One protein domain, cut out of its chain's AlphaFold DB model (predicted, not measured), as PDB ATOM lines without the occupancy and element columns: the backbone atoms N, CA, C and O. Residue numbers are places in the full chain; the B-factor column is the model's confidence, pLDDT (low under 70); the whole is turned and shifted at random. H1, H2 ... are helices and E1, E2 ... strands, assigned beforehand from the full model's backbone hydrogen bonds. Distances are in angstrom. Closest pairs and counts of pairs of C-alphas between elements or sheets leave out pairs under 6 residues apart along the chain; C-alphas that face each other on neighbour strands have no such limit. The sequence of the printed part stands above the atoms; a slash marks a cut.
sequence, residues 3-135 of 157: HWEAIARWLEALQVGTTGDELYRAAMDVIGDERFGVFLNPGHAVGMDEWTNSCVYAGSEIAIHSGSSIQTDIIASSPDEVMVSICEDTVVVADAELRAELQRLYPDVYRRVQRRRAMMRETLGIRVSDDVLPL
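Overview. This is residues 3 to 135 of the 157 residues of an uncharacterized protein of Firmicutes bacterium ADurb.Bin467 (UniProt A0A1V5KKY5). A long, twisted ribbon of two antiparallel strands, E1 and E2, has helix H1 over one face, with H2 side by side with H1 as a helical hairpin. Toward one end of the ribbon the short strand E3 joins the edge of E2, and H3 and H4 make a V there, with H4 beside E3; residues 32 to 68, with no named element, loop round the E1 side. The 133 printed residues include four named helices and three named strands in the order H1 H2 E1 E2 H3 H4 E3, a mixed class of helices and strands, and the sheet runs E1 E2 E3, all antiparallel. The whole is compact, with a radius of gyration of the C-alphas of 15.1 A, yet elongated, spanning 50 by 32 by 25 A.

Along the chain. H1 is residues 3 to 13, 15.5 A long, with C-alpha 3 at (98.213, 105.511, 116.503). H2 is residues 20 to 31, 16.5 A. E1 is residues 69 to 77, 25.2 A, and E2 is residues 84 to 93, 28.6 A, with C-alpha 93 at (92.525, 108.319, 94.740). H3 is residues 96 to 105, 14.3 A, and H4 is residues 107 to 122, 22.1 A. E3 is residues 132 to 134, with C-alpha 134 at (90.830, 100.434, 98.725).

Arrangement. E1 and E2 form a hairpin, antiparallel at 169 degrees, with N 70 and O 91 2.9 A apart, within hydrogen-bond range. E2 and E3 are antiparallel at 115 degrees, with N 133 and O 92 2.7 A apart, also within hydrogen-bond range. H1 and the sheet make two layers, a helix on one face of a sheet: H1 lies over E1 and E2 at a height over the sheet of 8.8 A and runs along the strands, at 20 degrees to E1 on the local plane. The closest C-alphas of H1 and E1 are those of Ile 7 and Thr 72, 6.9 A apart. H1 and H2 touch, closest at the C-alphas of Ala 6 and Ala 27, 4.4 A, at a shallow tilt of 28 degrees, opposite ways. H2 only grazes the sheet, with residues 23 to 31. H4 only grazes it, with residues 109 to 120; its closest C-alpha pair with E3 is Val 113 and Pro 134, 5.6 A. H3 is not on the sheet. H4 touches H3 with residues 109 to 111 alone, closest at the C-alphas of Gln 103 and Tyr 110, 5.3 A, at a steep tilt of 49 degrees, opposite ways. H1 and H4 are apart. In H1, H3 and H4 every O i to N i+4 pair is within hydrogen-bond range; in H2, 7 of 8 are.

Size, cuts and confidence. The two C-alphas farthest apart are those of Asp 80 and Arg 104, 50.5 A. The printed part has no cut. The link from H2 to E1, 37 residues, is long; the links from E2 to H3 and from H3 to H4 are tight. The mean pLDDT of the printed part is 95.1, and residue 81 is under 70.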
ATOM      1  N   HIS A   3      97.575 105.771 117.799       92.56
ATOM      2  CA  HIS A   3      98.213 105.511 116.503       92.56
ATOM      3  C   HIS A   3      97.228 104.998 115.438       92.56
ATOM      4  O   HIS A   3      97.204 105.517 114.328       92.56
ATOM      5  N   TRP A   4      96.333 104.070 115.789       93.94
ATOM      6  CA  TRP A   4      95.301 103.603 114.857       93.94
ATOM      7  C   TRP A   4      94.254 104.687 114.570       93.94
ATOM      8  O   TRP A   4      93.786 104.812 113.442       93.94
ATOM      9  N   GLU A   5      93.909 105.503 115.569       95.50
ATOM     10  CA  GLU A   5      93.016 106.643 115.354       95.50
ATOM     11  C   GLU A   5      93.621 107.651 114.368       95.50
ATOM     12  O   GLU A   5      92.913 108.099 113.472       95.50
ATOM     13  N   ALA A   6      94.924 107.938 114.448       96.31
ATOM     14  CA  ALA A   6      95.614 108.795 113.481       96.31
ATOM     15  C   ALA A   6      95.498 108.259 112.043       96.31
ATOM     16  O   ALA A   6      95.218 109.023 111.122       96.31
ATOM     17  N   ILE A   7      95.632 106.942 111.853       96.56
ATOM     18  CA  ILE A   7      95.438 106.283 110.550       96.56
ATOM     19  C   ILE A   7      93.999 106.449 110.064       96.56
ATOM     20  O   ILE A   7      93.769 106.825 108.915       96.56
ATOM     21  N   ALA A   8      93.020 106.203 110.938       97.31
ATOM     22  CA  ALA A   8      91.612 106.368 110.601       97.31
ATOM     23  C   ALA A   8      91.296 107.814 110.184       97.31
ATOM     24  O   ALA A   8      90.668 108.023 109.148       97.31
ATOM     25  N   ARG A   9      91.783 108.814 110.932       98.12
ATOM     26  CA  ARG A   9      91.604 110.241 110.612       98.12
ATOM     27  C   ARG A   9      92.279 110.635 109.306       98.12
ATOM     28  O   ARG A   9      91.675 111.351 108.512       98.12
ATOM     29  N   TRP A  10      93.484 110.134 109.053       98.31
ATOM     30  CA  TRP A  10      94.181 110.353 107.788       98.31
ATOM     31  C   TRP A  10      93.372 109.802 106.605       98.31
ATOM     32  O   TRP A  10      93.171 110.496 105.609       98.31
ATOM     33  N   LEU A  11      92.833 108.582 106.729       98.31
ATOM     34  CA  LEU A  11      91.991 107.957 105.700       98.31
ATOM     35  C   LEU A  11      90.644 108.677 105.510       98.31
ATOM     36  O   LEU A  11      90.142 108.725 104.388       98.31
ATOM     37  N   GLU A  12      90.051 109.234 106.574       98.50
ATOM     38  CA  GLU A  12      88.850 110.083 106.488       98.50
ATOM     39  C   GLU A  12      89.133 111.417 105.775       98.50
ATOM     40  O   GLU A  12      88.278 111.906 105.038       98.50
ATOM     41  N   ALA A  13      90.321 111.999 105.973       98.50
ATOM     42  CA  ALA A  13      90.720 113.266 105.361       98.50
ATOM     43  C   ALA A  13      91.079 113.136 103.869       98.50
ATOM     44  O   ALA A  13      90.984 114.115 103.123       98.50
ATOM     45  N   LEU A  14      91.481 111.944 103.416       98.69
ATOM     46  CA  LEU A  14      91.900 111.706 102.038       98.69
ATOM     47  C   LEU A  14      90.729 111.777 101.041       98.69
ATOM     48  O   LEU A  14      89.795 110.974 101.071       98.69
ATOM     49  N   GLN A  15      90.836 112.698 100.088       98.56
ATOM     50  CA  GLN A  15      89.964 112.842  98.921       98.56
ATOM     51  C   GLN A  15      90.706 113.604  97.815       98.56
ATOM     52  O   GLN A  15      91.816 114.102  98.023       98.56
ATOM     53  N   VAL A  16      90.111 113.691  96.622       98.62
ATOM     54  CA  VAL A  16      90.660 114.557  95.571       98.62
ATOM     55  C   VAL A  16      90.663 116.001  96.075       98.62
ATOM     56  O   VAL A  16      89.651 116.498  96.561       98.62
ATOM     57  N   GLY A  17      91.800 116.681  95.946       98.50
ATOM     58  CA  GLY A  17      91.966 118.071  96.356       98.50
ATOM     59  C   GLY A  17      92.447 118.276  97.793       98.50
ATOM     60  O   GLY A  17      92.896 119.381  98.081       98.50
ATOM     61  N   THR A  18      92.430 117.250  98.659       98.44
ATOM     62  CA  THR A  18      93.038 117.355  99.998       98.44
ATOM     63  C   THR A  18      94.502 117.739  99.855       98.44
ATOM     64  O   THR A  18      95.233 117.137  99.068       98.44
ATOM     65  N   THR A  19      94.943 118.735 100.601       98.69
ATOM     66  CA  THR A  19      96.340 119.152 100.655       98.69
ATOM     67  C   THR A  19      97.161 118.224 101.540       98.69
ATOM     68  O   THR A  19      96.661 117.568 102.457       98.69
ATOM     69  N   GLY A  20      98.465 118.187 101.293       98.50
ATOM     70  CA  GLY A  20      99.394 117.465 102.148       98.50
ATOM     71  C   GLY A  20      99.368 117.918 103.611       98.50
ATOM     72  O   GLY A  20      99.502 117.086 104.504       98.50
ATOM     73  N   ASP A  21      99.152 119.210 103.866       98.69
ATOM     74  CA  ASP A  21      99.029 119.772 105.215       98.69
ATOM     75  C   ASP A  21      97.760 119.294 105.937       98.69
ATOM     76  O   ASP A  21      97.804 118.996 107.128       98.69
ATOM     77  N   GLU A  22      96.633 119.155 105.231       98.75
ATOM     78  CA  GLU A  22      95.403 118.591 105.805       98.75
ATOM     79  C   GLU A  22      95.591 117.127 106.224       98.75
ATOM     80  O   GLU A  22      95.189 116.752 107.325       98.75
ATOM     81  N   LEU A  23      96.261 116.317 105.396       98.44
ATOM     82  CA  LEU A  23      96.616 114.935 105.743       98.44
ATOM     83  C   LEU A  23      97.608 114.874 106.910       98.44
ATOM     84  O   LEU A  23      97.453 114.062 107.823       98.44
ATOM     85  N   TYR A  24      98.610 115.755 106.902       98.44
ATOM     86  CA  TYR A  24      99.596 115.853 107.971       98.44
ATOM     87  C   TYR A  24      98.919 116.178 109.307       98.44
ATOM     88  O   TYR A  24      99.123 115.459 110.283       98.44
ATOM     89  N   ARG A  25      98.058 117.203 109.347       98.56
ATOM     90  CA  ARG A  25      97.295 117.571 110.551       98.56
ATOM     91  C   ARG A  25      96.369 116.452 111.011       98.56
ATOM     92  O   ARG A  25      96.354 116.153 112.198       98.56
ATOM     93  N   ALA A  26      95.673 115.776 110.092       98.31
ATOM     94  CA  ALA A  26      94.774 114.675 110.443       98.31
ATOM     95  C   ALA A  26      95.465 113.573 111.271       98.31
ATOM     96  O   ALA A  26      94.845 113.006 112.171       98.31
ATOM     97  N   ALA A  27      96.746 113.296 111.005       97.38
ATOM     98  CA  ALA A  27      97.549 112.389 111.821       97.38
ATOM     99  C   ALA A  27      98.150 113.081 113.059       97.38
ATOM    100  O   ALA A  27      98.020 112.592 114.185       97.38
ATOM    101  N   MET A  28      98.815 114.222 112.871       97.62
ATOM    102  CA  MET A  28      99.627 114.861 113.912       97.62
ATOM    103  C   MET A  28      98.800 115.528 115.015       97.62
ATOM    104  O   MET A  28      99.281 115.635 116.140       97.62
ATOM    105  N   ASP A  29      97.539 115.875 114.767       98.06
ATOM    106  CA  ASP A  29      96.626 116.336 115.820       98.06
ATOM    107  C   ASP A  29      96.316 115.220 116.841       98.06
ATOM    108  O   ASP A  29      95.926 115.501 117.974       98.06
ATOM    109  N   VAL A  30      96.526 113.949 116.468       96.75
ATOM    110  CA  VAL A  30      96.319 112.778 117.337       96.75
ATOM    111  C   VAL A  30      97.631 112.297 117.966       96.75
ATOM    112  O   VAL A  30      97.671 111.980 119.159       96.75
ATOM    113  N   ILE A  31      98.706 112.219 117.175       95.38
ATOM    114  CA  ILE A  31      99.985 111.601 117.577       95.38
ATOM    115  C   ILE A  31     101.216 112.505 117.412       95.38
ATOM    116  O   ILE A  31     102.336 112.010 117.411       95.38
ATOM    117  N   GLY A  32     101.045 113.819 117.292       94.62
ATOM    118  CA  GLY A  32     102.159 114.753 117.087       94.62
ATOM    119  C   GLY A  32     102.987 115.077 118.333       94.62
ATOM    120  O   GLY A  32     104.011 115.745 118.221       94.62
ATOM    121  N   ASP A  33     102.563 114.621 119.513       93.50
ATOM    122  CA  ASP A  33     103.339 114.754 120.748       93.50
ATOM    123  C   ASP A  33     104.649 113.949 120.672       93.50
ATOM    124  O   ASP A  33     104.663 112.816 120.181       93.50
ATOM    125  N   GLU A  34     105.743 114.505 121.208       91.31
ATOM    126  CA  GLU A  34     107.081 113.893 121.180       91.31
ATOM    127  C   GLU A  34     107.104 112.459 121.730       91.31
ATOM    128  O   GLU A  34     107.898 111.638 121.271       91.31
ATOM    129  N   ARG A  35     106.198 112.111 122.656       90.56
ATOM    130  CA  ARG A  35     106.093 110.756 123.223       90.56
ATOM    131  C   ARG A  35     105.793 109.667 122.189       90.56
ATOM    132  O   ARG A  35     106.025 108.497 122.469       90.56
ATOM    133  N   PHE A  36     105.214 110.028 121.042       91.25
ATOM    134  CA  PHE A  36     104.911 109.088 119.962       91.25
ATOM    135  C   PHE A  36     106.066 108.941 118.965       91.25
ATOM    136  O   PHE A  36     106.038 108.005 118.169       91.25
ATOM    137  N   GLY A  37     107.063 109.835 119.000       91.31
ATOM    138  CA  GLY A  37     108.272 109.761 118.176       91.31
ATOM    139  C   GLY A  37     107.998 109.584 116.682       91.31
ATOM    140  O   GLY A  37     108.567 108.703 116.040       91.31
ATOM    141  N   VAL A  38     107.092 110.390 116.124       92.25
ATOM    142  CA  VAL A  38     106.824 110.412 114.680       92.25
ATOM    143  C   VAL A  38     107.905 111.251 113.995       92.25
ATOM    144  O   VAL A  38     107.927 112.473 114.135       92.25
ATOM    145  N   PHE A  39     108.819 110.598 113.273       88.50
ATOM    146  CA  PHE A  39     109.965 111.261 112.625       88.50
ATOM    147  C   PHE A  39     109.840 111.388 111.103       88.50
ATOM    148  O   PHE A  39     110.472 112.260 110.507       88.50
ATOM    149  N   LEU A  40     109.068 110.503 110.474       91.81
ATOM    150  CA  LEU A  40     108.858 110.483 109.029       91.81
ATOM    151  C   LEU A  40     107.550 111.188 108.664       91.81
ATOM    152  O   LEU A  40     106.665 111.370 109.502       91.81
ATOM    153  N   ASN A  41     107.435 111.582 107.397       95.25
ATOM    154  CA  ASN A  41     106.182 112.109 106.869       95.25
ATOM    155  C   ASN A  41     105.086 111.035 106.989       95.25
ATOM    156  O   ASN A  41     105.339 109.906 106.566       95.25
ATOM    157  N   PRO A  42     103.890 111.359 107.521       95.19
ATOM    158  CA  PRO A  42     102.814 110.393 107.715       95.19
ATOM    159  C   PRO A  42     102.118 110.106 106.377       95.19
ATOM    160  O   PRO A  42     101.006 110.561 106.123       95.19
ATOM    161  N   GLY A  43     102.808 109.392 105.494       96.06
ATOM    162  CA  GLY A  43     102.349 108.984 104.175       96.06
ATOM    163  C   GLY A  43     103.164 109.558 103.018       96.06
ATOM    164  O   GLY A  43     103.783 110.627 103.090       96.06
ATOM    165  N   HIS A  44     103.154 108.825 101.909       96.88
ATOM    166  CA  HIS A  44     103.922 109.143 100.709       96.88
ATOM    167  C   HIS A  44     103.278 108.552  99.451       96.88
ATOM    168  O   HIS A  44     102.440 107.651  99.510       96.88
ATOM    169  N   ALA A  45     103.671 109.075  98.291       96.69
ATOM    170  CA  ALA A  45     103.331 108.475  97.012       96.69
ATOM    171  C   ALA A  45     104.086 107.151  96.836       96.69
ATOM    172  O   ALA A  45     105.263 107.039  97.198       96.69
ATOM    173  N   VAL A  46     103.405 106.179  96.238       95.75
ATOM    174  CA  VAL A  46     103.929 104.839  95.952       95.75
ATOM    175  C   VAL A  46     103.580 104.447  94.522       95.75
ATOM    176  O   VAL A  46     102.505 104.783  94.017       95.75
ATOM    177  N   GLY A  47     104.477 103.728  93.856       91.06
ATOM    178  CA  GLY A  47     104.291 103.303  92.475       91.06
ATOM    179  C   GLY A  47     105.253 102.189  92.096       91.06
ATOM    180  O   GLY A  47     105.164 101.083  92.619       91.06
ATOM    181  N   MET A  48     106.144 102.466  91.141       91.50
ATOM    182  CA  MET A  48     107.206 101.522  90.778       91.50
ATOM    183  C   MET A  48     108.286 101.441  91.865       91.50
ATOM    184  O   MET A  48     108.800 100.357  92.126       91.50
ATOM    185  N   ASP A  49     108.574 102.577  92.501       92.19
ATOM    186  CA  ASP A  49     109.344 102.657  93.737       92.19
ATOM    187  C   ASP A  49     108.393 102.656  94.939       92.19
ATOM    188  O   ASP A  49     107.263 103.153  94.848       92.19
ATOM    189  N   GLU A  50     108.864 102.108  96.060       90.38
ATOM    190  CA  GLU A  50     108.100 102.048  97.311       90.38
ATOM    191  C   GLU A  50     107.827 103.461  97.848       90.38
ATOM    192  O   GLU A  50     106.669 103.855  97.963       90.38
ATOM    193  N   TRP A  51     108.866 104.282  98.002       93.06
ATOM    194  CA  TRP A  51     108.732 105.700  98.326       93.06
ATOM    195  C   TRP A  51     109.281 106.580  97.201       93.06
ATOM    196  O   TRP A  51     110.489 106.757  97.059       93.06
ATOM    197  N   THR A  52     108.397 107.208  96.414       90.88
ATOM    198  CA  THR A  52     108.828 108.146  95.354       90.88
ATOM    199  C   THR A  52     109.050 109.562  95.891       90.88
ATOM    200  O   THR A  52     110.096 110.175  95.684       90.88
ATOM    201  N   ASN A  53     108.056 110.102  96.591       91.75
ATOM    202  CA  ASN A  53     108.071 111.422  97.214       91.75
ATOM    203  C   ASN A  53     106.912 111.516  98.210       91.75
ATOM    204  O   ASN A  53     105.943 110.768  98.116       91.75
ATOM    205  N   SER A  54     106.973 112.463  99.141       95.50
ATOM    206  CA  SER A  54     105.860 112.725 100.052       95.50
ATOM    207  C   SER A  54     105.407 114.172  99.927       95.50
ATOM    208  O   SER A  54     106.216 115.095 100.007       95.50
ATOM    209  N   CYS A  55     104.105 114.358  99.720       95.81
ATOM    210  CA  CYS A  55     103.449 115.650  99.865       95.81
ATOM    211  C   CYS A  55     102.933 115.873 101.292       95.81
ATOM    212  O   CYS A  55     102.505 116.980 101.581       95.81
ATOM    213  N   VAL A  56     102.969 114.878 102.184       98.00
ATOM    214  CA  VAL A  56     102.349 114.950 103.514       98.00
ATOM    215  C   VAL A  56     103.348 115.497 104.532       98.00
ATOM    216  O   VAL A  56     104.070 114.752 105.188       98.00
ATOM    217  N   TYR A  57     103.417 116.819 104.650       97.62
ATOM    218  CA  TYR A  57     104.259 117.518 105.622       97.62
ATOM    219  C   TYR A  57     103.605 118.837 106.047       97.62
ATOM    220  O   TYR A  57     102.738 119.366 105.345       97.62
ATOM    221  N   ALA A  58     104.034 119.377 107.190       97.81
ATOM    222  CA  ALA A  58     103.505 120.625 107.735       97.81
ATOM    223  C   ALA A  58     103.607 121.781 106.723       97.81
ATOM    224  O   ALA A  58     104.694 122.099 106.235       97.81
ATOM    225  N   GLY A  59     102.480 122.428 106.429       98.31
ATOM    226  CA  GLY A  59     102.397 123.546 105.485       98.31
ATOM    227  C   GLY A  59     102.473 123.155 104.005       98.31
ATOM    228  O   GLY A  59     102.669 124.027 103.162       98.31
ATOM    229  N   SER A  60     102.344 121.872 103.659       98.38
ATOM    230  CA  SER A  60     102.267 121.438 102.264       98.38
ATOM    231  C   SER A  60     100.966 121.873 101.584       98.38
ATOM    232  O   SER A  60      99.887 121.367 101.890       98.38
ATOM    233  N   GLU A  61     101.082 122.751 100.590       98.31
ATOM    234  CA  GLU A  61      99.968 123.193  99.735       98.31
ATOM    235  C   GLU A  61      99.713 122.251  98.542       98.31
ATOM    236  O   GLU A  61      98.855 122.511  97.699       98.31
ATOM    237  N   ILE A  62     100.471 121.153  98.433       98.25
ATOM    238  CA  ILE A  62     100.352 120.209  97.320       98.25
ATOM    239  C   ILE A  62      99.065 119.401  97.497       98.25
ATOM    240  O   ILE A  62      98.934 118.638  98.453       98.25
ATOM    241  N   ALA A  63      98.131 119.552  96.559       98.12
ATOM    242  CA  ALA A  63      96.877 118.811  96.541       98.12
ATOM    243  C   ALA A  63      97.057 117.375  96.022       98.12
ATOM    244  O   ALA A  63      97.838 117.117  95.103       98.12
ATOM    245  N   ILE A  64      96.284 116.440  96.571       98.25
ATOM    246  CA  ILE A  64      96.151 115.085  96.037       98.25
ATOM    247  C   ILE A  64      95.290 115.118  94.775       98.25
ATOM    248  O   ILE A  64      94.185 115.665  94.763       98.25
ATOM    249  N   HIS A  65      95.785 114.499  93.708       97.88
ATOM    250  CA  HIS A  65      95.110 114.467  92.418       97.88
ATOM    251  C   HIS A  65      94.438 113.116  92.157       97.88
ATOM    252  O   HIS A  65      94.812 112.076  92.701       97.88
ATOM    253  N   SER A  66      93.431 113.127  91.286       98.56
ATOM    254  CA  SER A  66      92.868 111.896  90.734       98.56
ATOM    255  C   SER A  66      93.958 111.094  90.012       98.56
ATOM    256  O   SER A  66      94.796 111.658  89.309       98.56
ATOM    257  N   GLY A  67      93.972 109.781  90.218       97.62
ATOM    258  CA  GLY A  67      95.006 108.866  89.741       97.62
ATOM    259  C   GLY A  67      96.204 108.702  90.681       97.62
ATOM    260  O   GLY A  67      97.053 107.852  90.416       97.62
ATOM    261  N   SER A  68      96.296 109.459  91.781       97.25
ATOM    262  CA  SER A  68      97.377 109.291  92.759       97.25
ATOM    263  C   SER A  68      97.283 107.945  93.481       97.25
ATOM    264  O   SER A  68      96.217 107.549  93.948       97.25
ATOM    265  N   SER A  69      98.422 107.268  93.615       97.00
ATOM    266  CA  SER A  69      98.608 106.109  94.489       97.00
ATOM    267  C   SER A  69      99.411 106.561  95.705       97.00
ATOM    268  O   SER A  69     100.518 107.086  95.560       97.00
ATOM    269  N   ILE A  70      98.823 106.426  96.889       97.25
ATOM    270  CA  ILE A  70      99.361 106.967  98.138       97.25
ATOM    271  C   ILE A  70      99.256 105.921  99.244       97.25
ATOM    272  O   ILE A  70      98.282 105.168  99.316       97.25
ATOM    273  N   GLN A  71     100.268 105.869 100.096       96.19
ATOM    274  CA  GLN A  71     100.309 104.997 101.257       96.19
ATOM    275  C   GLN A  71     100.017 105.812 102.515       96.19
ATOM    276  O   GLN A  71     100.664 106.830 102.766       96.19
ATOM    277  N   THR A  72      99.034 105.366 103.299       95.00
ATOM    278  CA  THR A  72      99.019 105.637 104.740       95.00
ATOM    279  C   THR A  72     100.220 104.905 105.307       95.00
ATOM    280  O   THR A  72     100.134 103.695 105.464       95.00
ATOM    281  N   ASP A  73     101.327 105.596 105.544       94.00
ATOM    282  CA  ASP A  73     102.494 105.051 106.234       94.00
ATOM    283  C   ASP A  73     102.781 105.942 107.441       94.00
ATOM    284  O   ASP A  73     103.215 107.086 107.306       94.00
ATOM    285  N   ILE A  74     102.405 105.457 108.623       93.50
ATOM    286  CA  ILE A  74     102.522 106.199 109.875       93.50
ATOM    287  C   ILE A  74     103.274 105.320 110.864       93.50
ATOM    288  O   ILE A  74     102.731 104.350 111.397       93.50
ATOM    289  N   ILE A  75     104.510 105.709 111.152       91.00
ATOM    290  CA  ILE A  75     105.388 105.015 112.091       91.00
ATOM    291  C   ILE A  75     105.489 105.858 113.362       91.00
ATOM    292  O   ILE A  75     106.053 106.953 113.351       91.00
ATOM    293  N   ALA A  76     104.933 105.339 114.459       89.25
ATOM    294  CA  ALA A  76     105.101 105.907 115.795       89.25
ATOM    295  C   ALA A  76     106.042 105.005 116.600       89.25
ATOM    296  O   ALA A  76     105.755 103.821 116.811       89.25
ATOM    297  N   SER A  77     107.171 105.568 117.027       87.25
ATOM    298  CA  SER A  77     108.239 104.851 117.716       87.25
ATOM    299  C   SER A  77     108.707 105.638 118.934       87.25
ATOM    300  O   SER A  77     109.359 106.675 118.817       87.25
ATOM    301  N   SER A  78     108.367 105.142 120.120       82.81
ATOM    302  CA  SER A  78     108.879 105.675 121.382       82.81
ATOM    303  C   SER A  78     110.296 105.142 121.658       82.81
ATOM    304  O   SER A  78     110.609 104.017 121.269       82.81
ATOM    305  N   PRO A  79     111.144 105.873 122.411       79.44
ATOM    306  CA  PRO A  79     112.371 105.320 122.999       79.44
ATOM    307  C   PRO A  79     112.140 104.111 123.925       79.44
ATOM    308  O   PRO A  79     113.096 103.438 124.305       79.44
ATOM    309  N   ASP A  80     110.891 103.858 124.321       79.06
ATOM    310  CA  ASP A  80     110.485 102.639 125.012       79.06
ATOM    311  C   ASP A  80     110.299 101.501 123.993       79.06
ATOM    312  O   ASP A  80     109.374 101.529 123.180       79.06
ATOM    313  N   GLU A  81     111.177 100.494 124.054       69.50
ATOM    314  CA  GLU A  81     111.275  99.387 123.089       69.50
ATOM    315  C   GLU A  81     109.987  98.555 122.952       69.50
ATOM    316  O   GLU A  81     109.829  97.828 121.971       69.50
ATOM    317  N   VAL A  82     109.047  98.654 123.902       72.38
ATOM    318  CA  VAL A  82     107.747  97.964 123.824       72.38
ATOM    319  C   VAL A  82     106.625  98.810 123.203       72.38
ATOM    320  O   VAL A  82     105.523  98.299 123.001       72.38
ATOM    321  N   MET A  83     106.880 100.078 122.872       71.00
ATOM    322  CA  MET A  83     105.891 101.046 122.375       71.00
ATOM    323  C   MET A  83     106.167 101.446 120.918       71.00
ATOM    324  O   MET A  83     106.352 102.623 120.598       71.00
ATOM    325  N   VAL A  84     106.158 100.452 120.028       76.81
ATOM    326  CA  VAL A  84     106.253 100.640 118.571       76.81
ATOM    327  C   VAL A  84     104.951 100.194 117.919       76.81
ATOM    328  O   VAL A  84     104.435  99.115 118.216       76.81
ATOM    329  N   SER A  85     104.416 101.022 117.025       83.56
ATOM    330  CA  SER A  85     103.219 100.696 116.258       83.56
ATOM    331  C   SER A  85     103.361 101.152 114.816       83.56
ATOM    332  O   SER A  85     103.728 102.295 114.541       83.56
ATOM    333  N   ILE A  86     103.045 100.235 113.907       85.19
ATOM    334  CA  ILE A  86     103.087 100.429 112.464       85.19
ATOM    335  C   ILE A  86     101.803  99.831 111.901       85.19
ATOM    336  O   ILE A  86     101.402  98.724 112.268       85.19
ATOM    337  N   CYS A  87     101.131 100.578 111.040       87.69
ATOM    338  CA  CYS A  87     100.018 100.080 110.253       87.69
ATOM    339  C   CYS A  87      99.986 100.908 108.978       87.69
ATOM    340  O   CYS A  87      99.903 102.137 109.023       87.69
ATOM    341  N   GLU A  88     100.136 100.202 107.865       91.38
ATOM    342  CA  GLU A  88     100.385 100.807 106.575       91.38
ATOM    343  C   GLU A  88      99.514 100.154 105.515       91.38
ATOM    344  O   GLU A  88      99.352  98.934 105.495       91.38
ATOM    345  N   ASP A  89      98.989 100.962 104.603       93.38
ATOM    346  CA  ASP A  89      98.249 100.459 103.450       93.38
ATOM    347  C   ASP A  89      98.275 101.461 102.303       93.38
ATOM    348  O   ASP A  89      98.252 102.678 102.504       93.38
ATOM    349  N   THR A  90      98.249 100.928 101.085       95.25
ATOM    350  CA  THR A  90      98.149 101.713  99.855       95.25
ATOM    351  C   THR A  90      96.699 101.855  99.408       95.25
ATOM    352  O   THR A  90      95.943 100.879  99.315       95.25
ATOM    353  N   VAL A  91      96.332 103.072  99.019       97.56
ATOM    354  CA  VAL A  91      95.068 103.392  98.357       97.56
ATOM    355  C   VAL A  91      95.316 104.187  97.080       97.56
ATOM    356  O   VAL A  91      96.318 104.885  96.936       97.56
ATOM    357  N   VAL A  92      94.378 104.089  96.141       98.12
ATOM    358  CA  VAL A  92      94.353 104.960  94.958       98.12
ATOM    359  C   VAL A  92      93.257 105.998  95.138       98.12
ATOM    360  O   VAL A  92      92.176 105.669  95.617       98.12
ATOM    361  N   VAL A  93      93.512 107.238  94.739       98.56
ATOM    362  CA  VAL A  93      92.525 108.319  94.740       98.56
ATOM    363  C   VAL A  93      91.992 108.505  93.326       98.56
ATOM    364  O   VAL A  93      92.764 108.592  92.377       98.56
ATOM    365  N   ALA A  94      90.675 108.536  93.164       98.56
ATOM    366  CA  ALA A  94      90.018 108.652  91.869       98.56
ATOM    367  C   ALA A  94      88.765 109.520  91.969       98.56
ATOM    368  O   ALA A  94      87.840 109.204  92.720       98.56
ATOM    369  N   ASP A  95      88.711 110.573  91.160       98.75
ATOM    370  CA  ASP A  95      87.512 111.395  90.999       98.75
ATOM    371  C   ASP A  95      86.329 110.600  90.405       98.75
ATOM    372  O   ASP A  95      86.403 109.403  90.104       98.75
ATOM    373  N   ALA A  96      85.192 111.275  90.242       98.62
ATOM    374  CA  ALA A  96      83.985 110.662  89.701       98.62
ATOM    375  C   ALA A  96      84.157 110.118  88.267       98.62
ATOM    376  O   ALA A  96      83.561 109.087  87.946       98.62
ATOM    377  N   GLU A  97      84.959 110.768  87.420       98.69
ATOM    378  CA  GLU A  97      85.177 110.358  86.028       98.69
ATOM    379  C   GLU A  97      86.006 109.072  85.969       98.69
ATOM    380  O   GLU A  97      85.570 108.077  85.381       98.69
ATOM    381  N   LEU A  98      87.137 109.036  86.678       98.62
ATOM    382  CA  LEU A  98      88.004 107.861  86.751       98.62
ATOM    383  C   LEU A  98      87.289 106.676  87.417       98.62
ATOM    384  O   LEU A  98      87.440 105.526  86.993       98.62
ATOM    385  N   ARG A  99      86.440 106.929  88.421       98.62
ATOM    386  CA  ARG A  99      85.592 105.886  89.022       98.62
ATOM    387  C   ARG A  99      84.561 105.330  88.044       98.62
ATOM    388  O   ARG A  99      84.350 104.115  88.033       98.62
ATOM    389  N   ALA A 100      83.931 106.180  87.235       98.69
ATOM    390  CA  ALA A 100      82.982 105.745  86.212       98.69
ATOM    391  C   ALA A 100      83.677 104.924  85.113       98.69
ATOM    392  O   ALA A 100      83.155 103.892  84.679       98.69
ATOM    393  N   GLU A 101      84.883 105.323  84.703       98.69
ATOM    394  CA  GLU A 101      85.693 104.554  83.762       98.69
ATOM    395  C   GLU A 101      86.083 103.183  84.333       98.69
ATOM    396  O   GLU A 101      85.881 102.164  83.662       98.69
ATOM    397  N   LEU A 102      86.550 103.131  85.586       98.44
ATOM    398  CA  LEU A 102      86.873 101.882  86.281       98.44
ATOM    399  C   LEU A 102      85.663 100.945  86.341       98.44
ATOM    400  O   LEU A 102      85.797  99.747  86.089       98.44
ATOM    401  N   GLN A 103      84.477 101.474  86.647       98.56
ATOM    402  CA  GLN A 103      83.240 100.695  86.675       98.56
ATOM    403  C   GLN A 103      82.888 100.119  85.298       98.56
ATOM    404  O   GLN A 103      82.469  98.963  85.211       98.56
ATOM    405  N   ARG A 104      83.057 100.906  84.230       98.69
ATOM    406  CA  ARG A 104      82.737 100.502  82.854       98.69
ATOM    407  C   ARG A 104      83.719  99.463  82.311       98.69
ATOM    408  O   ARG A 104      83.287  98.503  81.680       98.69
ATOM    409  N   LEU A 105      85.019  99.673  82.514       98.69
ATOM    410  CA  LEU A 105      86.075  98.823  81.955       98.69
ATOM    411  C   LEU A 105      86.358  97.586  82.813       98.69
ATOM    412  O   LEU A 105      86.629  96.516  82.274       98.69
ATOM    413  N   TYR A 106      86.274  97.718  84.139       98.38
ATOM    414  CA  TYR A 106      86.657  96.678  85.095       98.38
ATOM    415  C   TYR A 106      85.608  96.518  86.212       98.38
ATOM    416  O   TYR A 106      85.914  96.695  87.399       98.38
ATOM    417  N   PRO A 107      84.364  96.128  85.876       98.50
ATOM    418  CA  PRO A 107      83.246  96.098  86.824       98.50
ATOM    419  C   PRO A 107      83.498  95.208  88.051       98.50
ATOM    420  O   PRO A 107      83.042  95.522  89.151       98.50
ATOM    421  N   ASP A 108      84.257  94.119  87.904       98.44
ATOM    422  CA  ASP A 108      84.596  93.236  89.025       98.44
ATOM    423  C   ASP A 108      85.614  93.858  89.990       98.44
ATOM    424  O   ASP A 108      85.537  93.620  91.198       98.44
ATOM    425  N   VAL A 109      86.552  94.670  89.484       97.88
ATOM    426  CA  VAL A 109      87.481  95.449  90.321       97.88
ATOM    427  C   VAL A 109      86.686  96.485  91.100       97.88
ATOM    428  O   VAL A 109      86.780  96.532  92.327       97.88
ATOM    429  N   TYR A 110      85.837  97.242  90.403       98.44
ATOM    430  CA  TYR A 110      84.974  98.245  91.015       98.44
ATOM    431  C   TYR A 110      84.098  97.639  92.120       98.44
ATOM    432  O   TYR A 110      84.060  98.158  93.233       98.44
ATOM    433  N   ARG A 111      83.481  96.471  91.885       98.56
ATOM    434  CA  ARG A 111      82.680  95.770  92.904       98.56
ATOM    435  C   ARG A 111      83.495  95.408  94.150       98.56
ATOM    436  O   ARG A 111      82.978  95.520  95.262       98.56
ATOM    437  N   ARG A 112      84.758  94.982  94.004       98.38
ATOM    438  CA  ARG A 112      85.640  94.718  95.160       98.38
ATOM    439  C   ARG A 112      85.952  95.994  95.931       98.38
ATOM    440  O   ARG A 112      85.869  95.969  97.156       98.38
ATOM    441  N   VAL A 113      86.263  97.085  95.230       98.38
ATOM    442  CA  VAL A 113      86.502  98.402  95.839       98.38
ATOM    443  C   VAL A 113      85.287  98.847  96.653       98.38
ATOM    444  O   VAL A 113      85.440  99.187  97.822       98.38
ATOM    445  N   GLN A 114      84.079  98.753  96.091       98.44
ATOM    446  CA  GLN A 114      82.845  99.122  96.796       98.44
ATOM    447  C   GLN A 114      82.625  98.283  98.062       98.44
ATOM    448  O   GLN A 114      82.350  98.835  99.121       98.44
ATOM    449  N   ARG A 115      82.819  96.957  97.993       98.38
ATOM    450  CA  ARG A 115      82.697  96.077  99.174       98.38
ATOM    451  C   ARG A 115      83.691  96.426 100.281       98.38
ATOM    452  O   ARG A 115      83.341  96.365 101.453       98.38
ATOM    453  N   ARG A 116      84.927  96.768  99.917       98.19
ATOM    454  CA  ARG A 116      85.970  97.150 100.880       98.19
ATOM    455  C   ARG A 116      85.677  98.504 101.505       98.19
ATOM    456  O   ARG A 116      85.757  98.633 102.716       98.19
ATOM    457  N   ARG A 117      85.241  99.478 100.703       97.75
ATOM    458  CA  ARG A 117      84.797 100.785 101.197       97.75
ATOM    459  C   ARG A 117      83.618 100.660 102.164       97.75
ATOM    460  O   ARG A 117      83.621 101.312 103.202       97.75
ATOM    461  N   ALA A 118      82.647  99.804 101.843       97.69
ATOM    462  CA  ALA A 118      81.538  99.489 102.739       97.69
ATOM    463  C   ALA A 118      82.048  98.905 104.061       97.69
ATOM    464  O   ALA A 118      81.701  99.418 105.113       97.69
ATOM    465  N   MET A 119      82.960  97.927 104.023       96.62
ATOM    466  CA  MET A 119      83.574  97.371 105.237       96.62
ATOM    467  C   MET A 119      84.306  98.439 106.071       96.62
ATOM    468  O   MET A 119      84.112  98.493 107.283       96.62
ATOM    469  N   MET A 120      85.074  99.340 105.447       97.44
ATOM    470  CA  MET A 120      85.734 100.436 106.169       97.44
ATOM    471  C   MET A 120      84.721 101.331 106.898       97.44
ATOM    472  O   MET A 120      84.906 101.638 108.071       97.44
ATOM    473  N   ARG A 121      83.621 101.697 106.233       97.50
ATOM    474  CA  ARG A 121      82.582 102.568 106.804       97.50
ATOM    475  C   ARG A 121      81.727 101.863 107.858       97.50
ATOM    476  O   ARG A 121      81.468 102.423 108.915       97.50
ATOM    477  N   GLU A 122      81.278 100.649 107.564       96.44
ATOM    478  CA  GLU A 122      80.264  99.921 108.337       96.44
ATOM    479  C   GLU A 122      80.866  99.083 109.468       96.44
ATOM    480  O   GLU A 122      80.199  98.845 110.469       96.44
ATOM    481  N   THR A 123      82.103  98.604 109.311       94.25
ATOM    482  CA  THR A 123      82.789  97.763 110.307       94.25
ATOM    483  C   THR A 123      83.872  98.529 111.052       94.25
ATOM    484  O   THR A 123      83.905  98.468 112.275       94.25
ATOM    485  N   LEU A 124      84.749  99.251 110.344       94.69
ATOM    486  CA  LEU A 124      85.839 100.001 110.989       94.69
ATOM    487  C   LEU A 124      85.398 101.394 111.466       94.69
ATOM    488  O   LEU A 124      86.137 102.054 112.190       94.69
ATOM    489  N   GLY A 125      84.221 101.866 111.045       97.06
ATOM    490  CA  GLY A 125      83.734 103.213 111.343       97.06
ATOM    491  C   GLY A 125      84.508 104.334 110.636       97.06
ATOM    492  O   GLY A 125      84.273 105.502 110.917       97.06
ATOM    493  N   ILE A 126      85.408 104.006 109.704       97.62
ATOM    494  CA  ILE A 126      86.226 104.980 108.974       97.62
ATOM    495  C   ILE A 126      85.404 105.518 107.804       97.62
ATOM    496  O   ILE A 126      85.160 104.813 106.815       97.62
ATOM    497  N   ARG A 127      84.979 106.783 107.878       97.31
ATOM    498  CA  ARG A 127      84.140 107.422 106.851       97.31
ATOM    499  C   ARG A 127      84.966 107.918 105.666       97.31
ATOM    500  O   ARG A 127      84.949 109.095 105.327       97.31
ATOM    501  N   VAL A 128      85.665 106.994 105.010       97.81
ATOM    502  CA  VAL A 128      86.487 107.292 103.830       97.81
ATOM    503  C   VAL A 128      85.670 107.932 102.712       97.81
ATOM    504  O   VAL A 128      84.519 107.538 102.478       97.81
ATOM    505  N   SER A 129      86.277 108.877 101.993       98.56
ATOM    506  CA  SER A 129      85.669 109.513 100.824       98.56
ATOM    507  C   SER A 129      85.339 108.498  99.732       98.56
ATOM    508  O   SER A 129      85.917 107.414  99.611       98.56
ATOM    509  N   ASP A 130      84.380 108.871  98.895       98.56
ATOM    510  CA  ASP A 130      84.040 108.122  97.702       98.56
ATOM    511  C   ASP A 130      85.154 108.107  96.650       98.56
ATOM    512  O   ASP A 130      85.126 107.254  95.757       98.56
ATOM    513  N   ASP A 131      86.142 108.983  96.780       98.75
ATOM    514  CA  ASP A 131      87.292 109.045  95.886       98.75
ATOM    515  C   ASP A 131      88.385 108.032  96.252       98.75
ATOM    516  O   ASP A 131      89.216 107.687  95.418       98.75
ATOM    517  N   VAL A 132      88.366 107.488  97.472       98.56
ATOM    518  CA  VAL A 132      89.368 106.520  97.936       98.56
ATOM    519  C   VAL A 132      89.024 105.119  97.432       98.56
ATOM    520  O   VAL A 132      87.943 104.575  97.697       98.56
ATOM    521  N   LEU A 133      89.946 104.504  96.696       98.44
ATOM    522  CA  LEU A 133      89.855 103.149  96.161       98.44
ATOM    523  C   LEU A 133      90.709 102.183  97.003       98.44
ATOM    524  O   LEU A 133      91.898 102.011  96.723       98.44
ATOM    525  N   PRO A 134      90.129 101.496  98.007       97.56
ATOM    526  CA  PRO A 134      90.830 100.434  98.725       97.56
ATOM    527  C   PRO A 134      91.106  99.223  97.817       97.56
ATOM    528  O   PRO A 134      90.199  98.486  97.391       97.56
ATOM    529  N   LEU A 135      92.389  98.993  97.523       94.00
ATOM    530  CA  LEU A 135      92.845  97.896  96.662       94.00
ATOM    531  C   LEU A 135      93.135  96.598  97.430       94.00
ATOM    532  O   LEU A 135      93.158  95.522  96.815       94.00
TER     533      LEU A 135